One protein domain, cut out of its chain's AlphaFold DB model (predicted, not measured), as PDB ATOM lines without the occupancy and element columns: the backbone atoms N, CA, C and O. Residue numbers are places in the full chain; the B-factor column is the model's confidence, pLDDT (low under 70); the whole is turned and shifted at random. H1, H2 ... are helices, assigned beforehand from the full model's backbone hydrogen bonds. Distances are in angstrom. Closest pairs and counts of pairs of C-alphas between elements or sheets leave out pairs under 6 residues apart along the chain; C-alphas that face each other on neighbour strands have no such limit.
ATOM      1  N   ALA A   2     237.855 148.751 280.529       91.31
ATOM      2  CA  ALA A   2     238.817 149.102 279.472       91.31
ATOM      3  C   ALA A   2     238.863 148.088 278.310       91.31
ATOM      4  O   ALA A   2     238.832 148.495 277.157       91.31
ATOM      5  N   LYS A   3     238.854 146.781 278.613       93.31
ATOM      6  CA  LYS A   3     238.905 145.723 277.591       93.31
ATOM      7  C   LYS A   3     237.661 145.690 276.689       93.31
ATOM      8  O   LYS A   3     237.813 145.760 275.480       93.31
ATOM      9  N   LEU A   4     236.455 145.744 277.267       94.38
ATOM     10  CA  LEU A   4     235.208 145.886 276.497       94.38
ATOM     11  C   LEU A   4     235.238 147.111 275.564       94.38
ATOM     12  O   LEU A   4     234.832 147.019 274.413       94.38
ATOM     13  N   ARG A   5     235.735 148.262 276.041       95.19
ATOM     14  CA  ARG A   5     235.888 149.452 275.185       95.19
ATOM     15  C   ARG A   5     236.865 149.199 274.037       95.19
ATOM     16  O   ARG A   5     236.556 149.561 272.913       95.19
ATOM     17  N   ALA A   6     238.006 148.567 274.308       95.94
ATOM     18  CA  ALA A   6     238.977 148.231 273.272       95.94
ATOM     19  C   ALA A   6     238.387 147.294 272.204       95.94
ATOM     20  O   ALA A   6     238.635 147.506 271.021       95.94
ATOM     21  N   ASP A   7     237.569 146.312 272.596       95.69
ATOM     22  CA  ASP A   7     236.887 145.430 271.641       95.69
ATOM     23  C   ASP A   7     235.833 146.164 270.805       95.69
ATOM     24  O   ASP A   7     235.782 145.963 269.595       95.69
ATOM     25  N   ILE A   8     235.051 147.066 271.406       96.75
ATOM     26  CA  ILE A   8     234.099 147.912 270.666       96.75
ATOM     27  C   ILE A   8     234.830 148.754 269.616       96.75
ATOM     28  O   ILE A   8     234.431 148.773 268.455       96.75
ATOM     29  N   GLU A   9     235.916 149.428 270.002       97.62
ATOM     30  CA  GLU A   9     236.684 150.270 269.079       97.62
ATOM     31  C   GLU A   9     237.389 149.442 267.996       97.62
ATOM     32  O   GLU A   9     237.442 149.857 266.839       97.62
ATOM     33  N   ARG A  10     237.860 148.231 268.326       97.31
ATOM     34  CA  ARG A  10     238.393 147.271 267.345       97.31
ATOM     35  C   ARG A  10     237.347 146.921 266.287       97.31
ATOM     36  O   ARG A  10     237.680 146.899 265.106       97.31
ATOM     37  N   VAL A  11     236.107 146.654 266.694       97.44
ATOM     38  CA  VAL A  11     235.019 146.304 265.767       97.44
ATOM     39  C   VAL A  11     234.580 147.509 264.939       97.44
ATOM     40  O   VAL A  11     234.437 147.368 263.730       97.44
ATOM     41  N   LYS A  12     234.450 148.699 265.538       98.06
ATOM     42  CA  LYS A  12     234.179 149.942 264.791       98.06
ATOM     43  C   LYS A  12     235.254 150.208 263.736       98.06
ATOM     44  O   LYS A  12     234.933 150.532 262.598       98.06
ATOM     45  N   LYS A  13     236.529 150.034 264.099       98.19
ATOM     46  CA  LYS A  13     237.644 150.175 263.162       98.19
ATOM     47  C   LYS A  13     237.573 149.148 262.031       98.19
ATOM     48  O   LYS A  13     237.757 149.531 260.886       98.19
ATOM     49  N   ALA A  14     237.289 147.883 262.345       97.94
ATOM     50  CA  ALA A  14     237.132 146.844 261.330       97.94
ATOM     51  C   ALA A  14     235.995 147.175 260.350       97.94
ATOM     52  O   ALA A  14     236.209 147.121 259.147       97.94
ATOM     53  N   ALA A  15     234.838 147.614 260.855       97.88
ATOM     54  CA  ALA A  15     233.723 148.040 260.010       97.88
ATOM     55  C   ALA A  15     234.125 149.202 259.085       97.88
ATOM     56  O   ALA A  15     233.906 149.139 257.881       97.88
ATOM     57  N   ALA A  16     234.802 150.224 259.620       97.88
ATOM     58  CA  ALA A  16     235.281 151.350 258.821       97.88
ATOM     59  C   ALA A  16     236.308 150.933 257.750       97.88
ATOM     60  O   ALA A  16     236.236 151.411 256.619       97.88
ATOM     61  N   ASP A  17     237.251 150.050 258.099       98.12
ATOM     62  CA  ASP A  17     238.276 149.540 257.180       98.12
ATOM     63  C   ASP A  17     237.649 148.663 256.065       98.12
ATOM     64  O   ASP A  17     238.169 148.629 254.949       98.12
ATOM     65  N   GLU A  18     236.518 147.998 256.338       97.81
ATOM     66  CA  GLU A  18     235.737 147.197 255.377       97.81
ATOM     67  C   GLU A  18     234.702 148.021 254.582       97.81
ATOM     68  O   GLU A  18     234.127 147.525 253.615       97.81
ATOM     69  N   GLY A  19     234.497 149.295 254.930       97.38
ATOM     70  CA  GLY A  19     233.494 150.152 254.292       97.38
ATOM     71  C   GLY A  19     232.055 149.894 254.757       97.38
ATOM     72  O   GLY A  19     231.118 150.319 254.084       97.38
ATOM     73  N   GLU A  20     231.881 149.227 255.898       97.88
ATOM     74  CA  GLU A  20     230.592 148.896 256.504       97.88
ATOM     75  C   GLU A  20     230.118 150.026 257.431       97.88
ATOM     76  O   GLU A  20     230.710 150.317 258.479       97.88
ATOM     77  N   PHE A  21     229.019 150.669 257.037       97.75
ATOM     78  CA  PHE A  21     228.387 151.756 257.778       97.75
ATOM     79  C   PHE A  21     226.886 151.512 257.893       97.75
ATOM     80  O   PHE A  21     226.229 151.062 256.953       97.75
ATOM     81  N   ASN A  22     226.319 151.865 259.041       97.06
ATOM     82  CA  ASN A  22     224.877 151.786 259.234       97.06
ATOM     83  C   ASN A  22     224.129 152.936 258.534       97.06
ATOM     84  O   ASN A  22     224.725 153.859 257.979       97.06
ATOM     85  N   GLN A  23     222.795 152.929 258.622       97.06
ATOM     86  CA  GLN A  23     221.934 153.964 258.032       97.06
ATOM     87  C   GLN A  23     222.186 155.394 258.551       97.06
ATOM     88  O   GLN A  23     221.660 156.351 257.985       97.06
ATOM     89  N   TYR A  24     222.953 155.545 259.632       95.56
ATOM     90  CA  TYR A  24     223.322 156.828 260.229       95.56
ATOM     91  C   TYR A  24     224.744 157.272 259.854       95.56
ATOM     92  O   TYR A  24     225.170 158.339 260.289       95.56
ATOM     93  N   GLY A  25     225.467 156.493 259.040       96.31
ATOM     94  CA  GLY A  25     226.844 156.787 258.635       96.31
ATOM     95  C   GLY A  25     227.898 156.432 259.687       96.31
ATOM     96  O   GLY A  25     229.037 156.876 259.576       96.31
ATOM     97  N   GLU A  26     227.540 155.638 260.698       97.44
ATOM     98  CA  GLU A  26     228.461 155.190 261.745       97.44
ATOM     99  C   GLU A  26     229.038 153.803 261.403       97.44
ATOM    100  O   GLU A  26     228.279 152.938 260.950       97.44
ATOM    101  N   PRO A  27     230.341 153.548 261.647       98.00
ATOM    102  CA  PRO A  27     230.946 152.236 261.424       98.00
ATOM    103  C   PRO A  27     230.238 151.138 262.219       98.00
ATOM    104  O   PRO A  27     230.187 151.175 263.457       98.00
ATOM    105  N   SER A  28     229.671 150.166 261.513       97.50
ATOM    106  CA  SER A  28     228.865 149.097 262.101       97.50
ATOM    107  C   SER A  28     228.616 148.001 261.073       97.50
ATOM    108  O   SER A  28     228.336 148.303 259.919       97.50
ATOM    109  N   PHE A  29     228.618 146.746 261.519       97.38
ATOM    110  CA  PHE A  29     228.170 145.604 260.716       97.38
ATOM    111  C   PHE A  29     226.646 145.405 260.767       97.38
ATOM    112  O   PHE A  29     226.118 144.473 260.179       97.38
ATOM    113  N   GLU A  30     225.924 146.274 261.480       97.00
ATOM    114  CA  GLU A  30     224.467 146.237 261.576       97.00
ATOM    115  C   GLU A  30     223.857 147.499 260.978       97.00
ATOM    116  O   GLU A  30     224.186 148.614 261.385       97.00
ATOM    117  N   TYR A  31     222.894 147.336 260.068       96.38
ATOM    118  CA  TYR A  31     222.297 148.457 259.331       96.38
ATOM    119  C   TYR A  31     221.549 149.457 260.227       96.38
ATOM    120  O   TYR A  31     221.468 150.644 259.910       96.38
ATOM    121  N   ARG A  32     220.961 148.993 261.340       96.50
ATOM    122  CA  ARG A  32     220.012 149.789 262.141       96.50
ATOM    123  C   ARG A  32     220.583 150.383 263.426       96.50
ATOM    124  O   ARG A  32     219.911 151.223 264.021       96.50
ATOM    125  N   TRP A  33     221.760 149.966 263.887       95.88
ATOM    126  CA  TRP A  33     222.332 150.447 265.150       95.88
ATOM    127  C   TRP A  33     223.861 150.456 265.127       95.88
ATOM    128  O   TRP A  33     224.493 149.927 264.217       95.88
ATOM    129  N   ASN A  34     224.456 151.112 266.122       96.75
ATOM    130  CA  ASN A  34     225.902 151.191 266.306       96.75
ATOM    131  C   ASN A  34     226.420 149.965 267.063       96.75
ATOM    132  O   ASN A  34     225.692 149.376 267.865       96.75
ATOM    133  N   VAL A  35     227.709 149.657 266.906       96.06
ATOM    134  CA  VAL A  35     228.390 148.578 267.646       96.06
ATOM    135  C   VAL A  35     228.122 148.655 269.152       96.06
ATOM    136  O   VAL A  35     227.819 147.650 269.783       96.06
ATOM    137  N   ASP A  36     228.178 149.848 269.742       94.94
ATOM    138  CA  ASP A  36     228.005 150.061 271.181       94.94
ATOM    139  C   ASP A  36     226.551 150.061 271.671       94.94
ATOM    140  O   ASP A  36     226.335 150.107 272.886       94.94
ATOM    141  N   ASN A  37     225.577 149.985 270.761       95.19
ATOM    142  CA  ASN A  37     224.152 149.979 271.079       95.19
ATOM    143  C   ASN A  37     223.515 148.578 271.026       95.19
ATOM    144  O   ASN A  37     222.293 148.451 271.005       95.19
ATOM    145  N   CYS A  38     224.321 147.516 271.006       94.00
ATOM    146  CA  CYS A  38     223.807 146.148 271.069       94.00
ATOM    147  C   CYS A  38     223.422 145.762 272.509       94.00
ATOM    148  O   CYS A  38     224.046 146.213 273.477       94.00
ATOM    149  N   ALA A  39     222.418 144.895 272.669       92.06
ATOM    150  CA  ALA A  39     221.917 144.483 273.983       92.06
ATOM    151  C   ALA A  39     223.006 143.803 274.832       92.06
ATOM    152  O   ALA A  39     223.166 144.104 276.013       92.06
ATOM    153  N   GLU A  40     223.823 142.951 274.220       92.88
ATOM    154  CA  GLU A  40     224.909 142.219 274.870       92.88
ATOM    155  C   GLU A  40     226.007 143.168 275.365       92.88
ATOM    156  O   GLU A  40     226.582 142.955 276.433       92.88
ATOM    157  N   ILE A  41     226.264 144.263 274.641       95.56
ATOM    158  CA  ILE A  41     227.197 145.314 275.067       95.56
ATOM    159  C   ILE A  41     226.677 145.995 276.329       95.56
ATOM    160  O   ILE A  41     227.431 146.162 277.290       95.56
ATOM    161  N   TRP A  42     225.395 146.365 276.354       95.31
ATOM    162  CA  TRP A  42     224.767 146.975 277.526       95.31
ATOM    163  C   TRP A  42     224.783 146.038 278.736       95.31
ATOM    164  O   TRP A  42     225.231 146.447 279.809       95.31
ATOM    165  N   SER A  43     224.411 144.772 278.546       94.00
ATOM    166  CA  SER A  43     224.480 143.737 279.585       94.00
ATOM    167  C   SER A  43     225.906 143.546 280.113       94.00
ATOM    168  O   SER A  43     226.117 143.462 281.321       94.00
ATOM    169  N   SER A  44     226.911 143.569 279.231       94.88
ATOM    170  CA  SER A  44     228.326 143.492 279.623       94.88
ATOM    171  C   SER A  44     228.754 144.686 280.465       94.88
ATOM    172  O   SER A  44     229.454 144.527 281.463       94.88
ATOM    173  N   ARG A  45     228.348 145.900 280.071       95.81
ATOM    174  CA  ARG A  45     228.647 147.126 280.823       95.81
ATOM    175  C   ARG A  45     228.051 147.053 282.222       95.81
ATOM    176  O   ARG A  45     228.770 147.319 283.180       95.81
ATOM    177  N   ASP A  46     226.784 146.668 282.335       96.12
ATOM    178  CA  ASP A  46     226.094 146.520 283.617       96.12
ATOM    179  C   ASP A  46     226.760 145.457 284.509       96.12
ATOM    180  O   ASP A  46     227.098 145.741 285.659       96.12
ATOM    181  N   ALA A  47     227.063 144.273 283.968       95.38
ATOM    182  CA  ALA A  47     227.758 143.217 284.704       95.38
ATOM    183  C   ALA A  47     229.138 143.671 285.209       95.38
ATOM    184  O   ALA A  47     229.479 143.468 286.376       95.38
ATOM    185  N   ILE A  48     229.922 144.344 284.360       95.75
ATOM    186  CA  ILE A  48     231.233 144.890 284.731       95.75
ATOM    187  C   ILE A  48     231.100 145.962 285.818       95.75
ATOM    188  O   ILE A  48     231.909 145.992 286.743       95.75
ATOM    189  N   LEU A  49     230.097 146.844 285.727       95.56
ATOM    190  CA  LEU A  49     229.827 147.859 286.753       95.56
ATOM    191  C   LEU A  49     229.443 147.225 288.096       95.56
ATOM    192  O   LEU A  49     229.788 147.766 289.143       95.56
ATOM    193  N   LYS A  50     228.803 146.052 288.067       96.56
ATOM    194  CA  LYS A  50     228.489 145.232 289.247       96.56
ATOM    195  C   LYS A  50     229.679 144.409 289.765       96.56
ATOM    196  O   LYS A  50     229.528 143.681 290.741       96.56
ATOM    197  N   GLY A  51     230.857 144.533 289.153       95.88
ATOM    198  CA  GLY A  51     232.095 143.889 289.597       95.88
ATOM    199  C   GLY A  51     232.467 142.609 288.848       95.88
ATOM    200  O   GLY A  51     233.464 141.982 289.201       95.88
ATOM    201  N   ALA A  52     231.722 142.222 287.806       95.19
ATOM    202  CA  ALA A  52     232.111 141.092 286.968       95.19
ATOM    203  C   ALA A  52     233.391 141.401 286.176       95.19
ATOM    204  O   ALA A  52     233.624 142.517 285.695       95.19
ATOM    205  N   ARG A  53     234.226 140.380 285.992       93.56
ATOM    206  CA  ARG A  53     235.376 140.445 285.092       93.56
ATOM    207  C   ARG A  53     234.902 140.180 283.670       93.56
ATOM    208  O   ARG A  53     234.182 139.226 283.422       93.56
ATOM    209  N   TYR A  54     235.346 141.014 282.733       91.38
ATOM    210  CA  TYR A  54     234.980 140.888 281.321       91.38
ATOM    211  C   TYR A  54     235.363 139.524 280.723       91.38
ATOM    212  O   TYR A  54     234.590 138.953 279.969       91.38
ATOM    213  N   ASP A  55     236.521 138.990 281.118       89.88
ATOM    214  CA  ASP A  55     237.042 137.702 280.635       89.88
ATOM    215  C   ASP A  55     236.251 136.491 281.142       89.88
ATOM    216  O   ASP A  55     236.423 135.389 280.632       89.88
ATOM    217  N   ASP A  56     235.391 136.705 282.138       90.56
ATOM    218  CA  ASP A  56     234.588 135.663 282.768       90.56
ATOM    219  C   ASP A  56     233.125 135.721 282.267       90.56
ATOM    220  O   ASP A  56     232.274 134.967 282.739       90.56
ATOM    221  N   LEU A  57     232.806 136.632 281.332       89.56
ATOM    222  CA  LEU A  57     231.474 136.745 280.744       89.56
ATOM    223  C   LEU A  57     231.265 135.681 279.665       89.56
ATOM    224  O   LEU A  57     232.089 135.497 278.771       89.56
ATOM    225  N   VAL A  58     230.106 135.033 279.731       88.19
ATOM    226  CA  VAL A  58     229.629 134.077 278.732       88.19
ATOM    227  C   VAL A  58     228.293 134.577 278.209       88.19
ATOM    228  O   VAL A  58     227.444 135.024 278.984       88.19
ATOM    229  N   TYR A  59     228.110 134.506 276.894       86.50
ATOM    230  CA  TYR A  59     226.919 135.024 276.232       86.50
ATOM    231  C   TYR A  59     226.068 133.886 275.685       86.50
ATOM    232  O   TYR A  59     226.576 132.986 275.013       86.50
ATOM    233  N   ARG A  60     224.764 133.987 275.944       85.38
ATOM    234  CA  ARG A  60     223.702 133.212 275.308       85.38
ATOM    235  C   ARG A  60     222.653 134.192 274.806       85.38
ATOM    236  O   ARG A  60     222.214 135.063 275.555       85.38
ATOM    237  N   THR A  61     222.280 134.052 273.549       85.56
ATOM    238  CA  THR A  61     221.281 134.879 272.878       85.56
ATOM    239  C   THR A  61     220.063 134.021 272.580       85.56
ATOM    240  O   THR A  61     220.184 132.875 272.143       85.56
ATOM    241  N   GLU A  62     218.877 134.554 272.864       87.44
ATOM    242  CA  GLU A  62     217.613 133.835 272.721       87.44
ATOM    243  C   GLU A  62     216.570 134.698 272.013       87.44
ATOM    244  O   GLU A  62     216.562 135.924 272.140       87.44
ATOM    245  N   ASN A  63     215.667 134.052 271.275       86.44
ATOM    246  CA  ASN A  63     214.511 134.723 270.693       86.44
ATOM    247  C   ASN A  63     213.490 135.067 271.786       86.44
ATOM    248  O   ASN A  63     213.383 134.375 272.797       86.44
ATOM    249  N   LEU A  64     212.645 136.076 271.545       84.81
ATOM    250  CA  LEU A  64     211.562 136.446 272.474       84.81
ATOM    251  C   LEU A  64     210.584 135.294 272.763       84.81
ATOM    252  O   LEU A  64     210.003 135.235 273.842       84.81
ATOM    253  N   TYR A  65     210.406 134.382 271.806       88.56
ATOM    254  CA  TYR A  65     209.559 133.192 271.943       88.56
ATOM    255  C   TYR A  65     210.316 131.971 272.494       88.56
ATOM    256  O   TYR A  65     209.762 130.873 272.535       88.56
ATOM    257  N   GLY A  66     211.563 132.164 272.927       85.44
ATOM    258  CA  GLY A  66     212.465 131.121 273.400       85.44
ATOM    259  C   GLY A  66     213.292 130.478 272.287       85.44
ATOM    260  O   GLY A  66     213.003 130.605 271.094       85.44
ATOM    261  N   GLY A  67     214.336 129.763 272.706       86.12
ATOM    262  CA  GLY A  67     215.280 129.092 271.816       86.12
ATOM    263  C   GLY A  67     216.425 129.996 271.369       86.12
ATOM    264  O   GLY A  67     216.340 131.220 271.460       86.12
ATOM    265  N   PHE A  68     217.502 129.372 270.890       86.12
ATOM    266  CA  PHE A  68     218.713 130.063 270.456       86.12
ATOM    267  C   PHE A  68     218.404 131.114 269.383       86.12
ATOM    268  O   PHE A  68     217.717 130.837 268.397       86.12
ATOM    269  N   ALA A  69     218.935 132.313 269.583       87.50
ATOM    270  CA  ALA A  69     219.046 133.334 268.557       87.50
ATOM    271  C   ALA A  69     220.522 133.520 268.241       87.50
ATOM    272  O   ALA A  69     221.347 133.539 269.148       87.50
ATOM    273  N   GLU A  70     220.862 133.687 266.974       87.50
ATOM    274  CA  GLU A  70     222.226 134.036 266.606       87.50
ATOM    275  C   GLU A  70     222.536 135.476 267.072       87.50
ATOM    276  O   GLU A  70     221.709 136.370 266.863       87.50
ATOM    277  N   PRO A  71     223.687 135.733 267.726       90.25
ATOM    278  CA  PRO A  71     224.092 137.094 268.056       90.25
ATOM    279  C   PRO A  71     224.235 137.939 266.786       90.25
ATOM    280  O   PRO A  71     224.680 137.439 265.756       90.25
ATOM    281  N   CYS A  72     223.936 139.235 266.872       92.94
ATOM    282  CA  CYS A  72     224.135 140.160 265.753       92.94
ATOM    283  C   CYS A  72     225.622 140.275 265.352       92.94
ATOM    284  O   CYS A  72     226.512 140.024 266.176       92.94
ATOM    285  N   ASP A  73     225.915 140.699 264.123       95.19
ATOM    286  CA  ASP A  73     227.266 140.648 263.545       95.19
ATOM    287  C   ASP A  73     228.292 141.477 264.333       95.19
ATOM    288  O   ASP A  73     229.453 141.074 264.506       95.19
ATOM    289  N   ASN A  74     227.845 142.617 264.868       95.88
ATOM    290  CA  ASN A  74     228.623 143.464 265.769       95.88
ATOM    291  C   ASN A  74     229.042 142.708 267.034       95.88
ATOM    292  O   ASN A  74     230.212 142.737 267.436       95.88
ATOM    293  N   CYS A  75     228.090 142.021 267.666       94.62
ATOM    294  CA  CYS A  75     228.342 141.251 268.873       94.62
ATOM    295  C   CYS A  75     229.262 140.076 268.564       94.62
ATOM    296  O   CYS A  75     230.269 139.934 269.261       94.62
ATOM    297  N   GLN A  76     228.992 139.307 267.499       93.31
ATOM    298  CA  GLN A  76     229.807 138.145 267.121       93.31
ATOM    299  C   GLN A  76     231.299 138.489 267.031       93.31
ATOM    300  O   GLN A  76     232.161 137.739 267.494       93.31
ATOM    301  N   ARG A  77     231.611 139.661 266.466       94.75
ATOM    302  CA  ARG A  77     232.983 140.168 266.314       94.75
ATOM    303  C   ARG A  77     233.557 140.733 267.611       94.75
ATOM    304  O   ARG A  77     234.756 140.564 267.866       94.75
ATOM    305  N   THR A  78     232.723 141.379 268.427       94.69
ATOM    306  CA  THR A  78     233.129 141.938 269.728       94.69
ATOM    307  C   THR A  78     233.525 140.818 270.684       94.69
ATOM    308  O   THR A  78     234.619 140.840 271.239       94.69
ATOM    309  N   PHE A  79     232.670 139.806 270.812       92.12
ATOM    310  CA  PHE A  79     232.764 138.725 271.792       92.12
ATOM    311  C   PHE A  79     233.257 137.414 271.161       92.12
ATOM    312  O   PHE A  79     232.899 136.307 271.567       92.12
ATOM    313  N   LYS A  80     234.068 137.522 270.106       86.12
ATOM    314  CA  LYS A  80     234.587 136.362 269.380       86.12
ATOM    315  C   LYS A  80     235.310 135.416 270.348       86.12
ATOM    316  O   LYS A  80     236.321 135.786 270.938       86.12
TER     317      LYS A  80
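What this domain is: This is residues 2 to 80 of the 87 residues of an uncharacterized protein of Clostridium sp. NJ4 (UniProt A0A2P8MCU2). One long helix, H1, runs along one side of the domain; the short H3 packs slantwise on its residues 7 to 11, and H2 lies near the beginning of H1, at a small angle to it but shifted toward that end. Two long loops do much of the building: residues 19 to 38 fold back from the end of H1 toward H2, and residues 50 to 72 swing far out around Tyr 65 before returning to H3. The printed part has 79 residues with three named helices, in the order H1, H2, H3, and no named strand; the class is all helix, though under half of the residues, 34, are in named elements. The whole is compact, with a radius of gyration of the C-alphas of 12.9 A and spans of 34 by 34 by 19 A.

How they stand to each other: H1, residues 2 to 18, touches H3, residues 73 to 78, with its residues 7 to 11 alone. Their closest C-alphas, of Asp 7 and Thr 78, are 5.5 A apart. They run opposite ways at a steep tilt of 47 degrees. H2, residues 39 to 49, is close to H1 but not clearly touching, the closest C-alphas being those of Leu 4 and Ser 44 at 7.9 A; they run opposite ways at a shallow tilt of 26 degrees. H2 and H3 are also close but not clearly touching, with the C-alphas of Glu 40 and Cys 75 closest at 7.0 A; they run the same way at a shallow tilt of 26 degrees. In H1, H2 and H3 every O i to N i+4 pair is within hydrogen-bond range.

Where its parts are: H1 begins at C-alpha 2, (238.817, 149.102, 279.472), and measures 24.4 A from first to last C-alpha. H2 measures 15.4 A, from C-alpha 39 at (221.917, 144.483, 273.983). H3 measures 8.6 A and ends at C-alpha 78, (233.129, 141.938, 269.728).

The domain as a whole: The C-alphas of Asp 17 and Tyr 65, 36.2 A apart, are the two farthest apart. Both links are long, of 20 and 23 residues. The printed part has no cut, and no printed residue is under 70 in pLDDT.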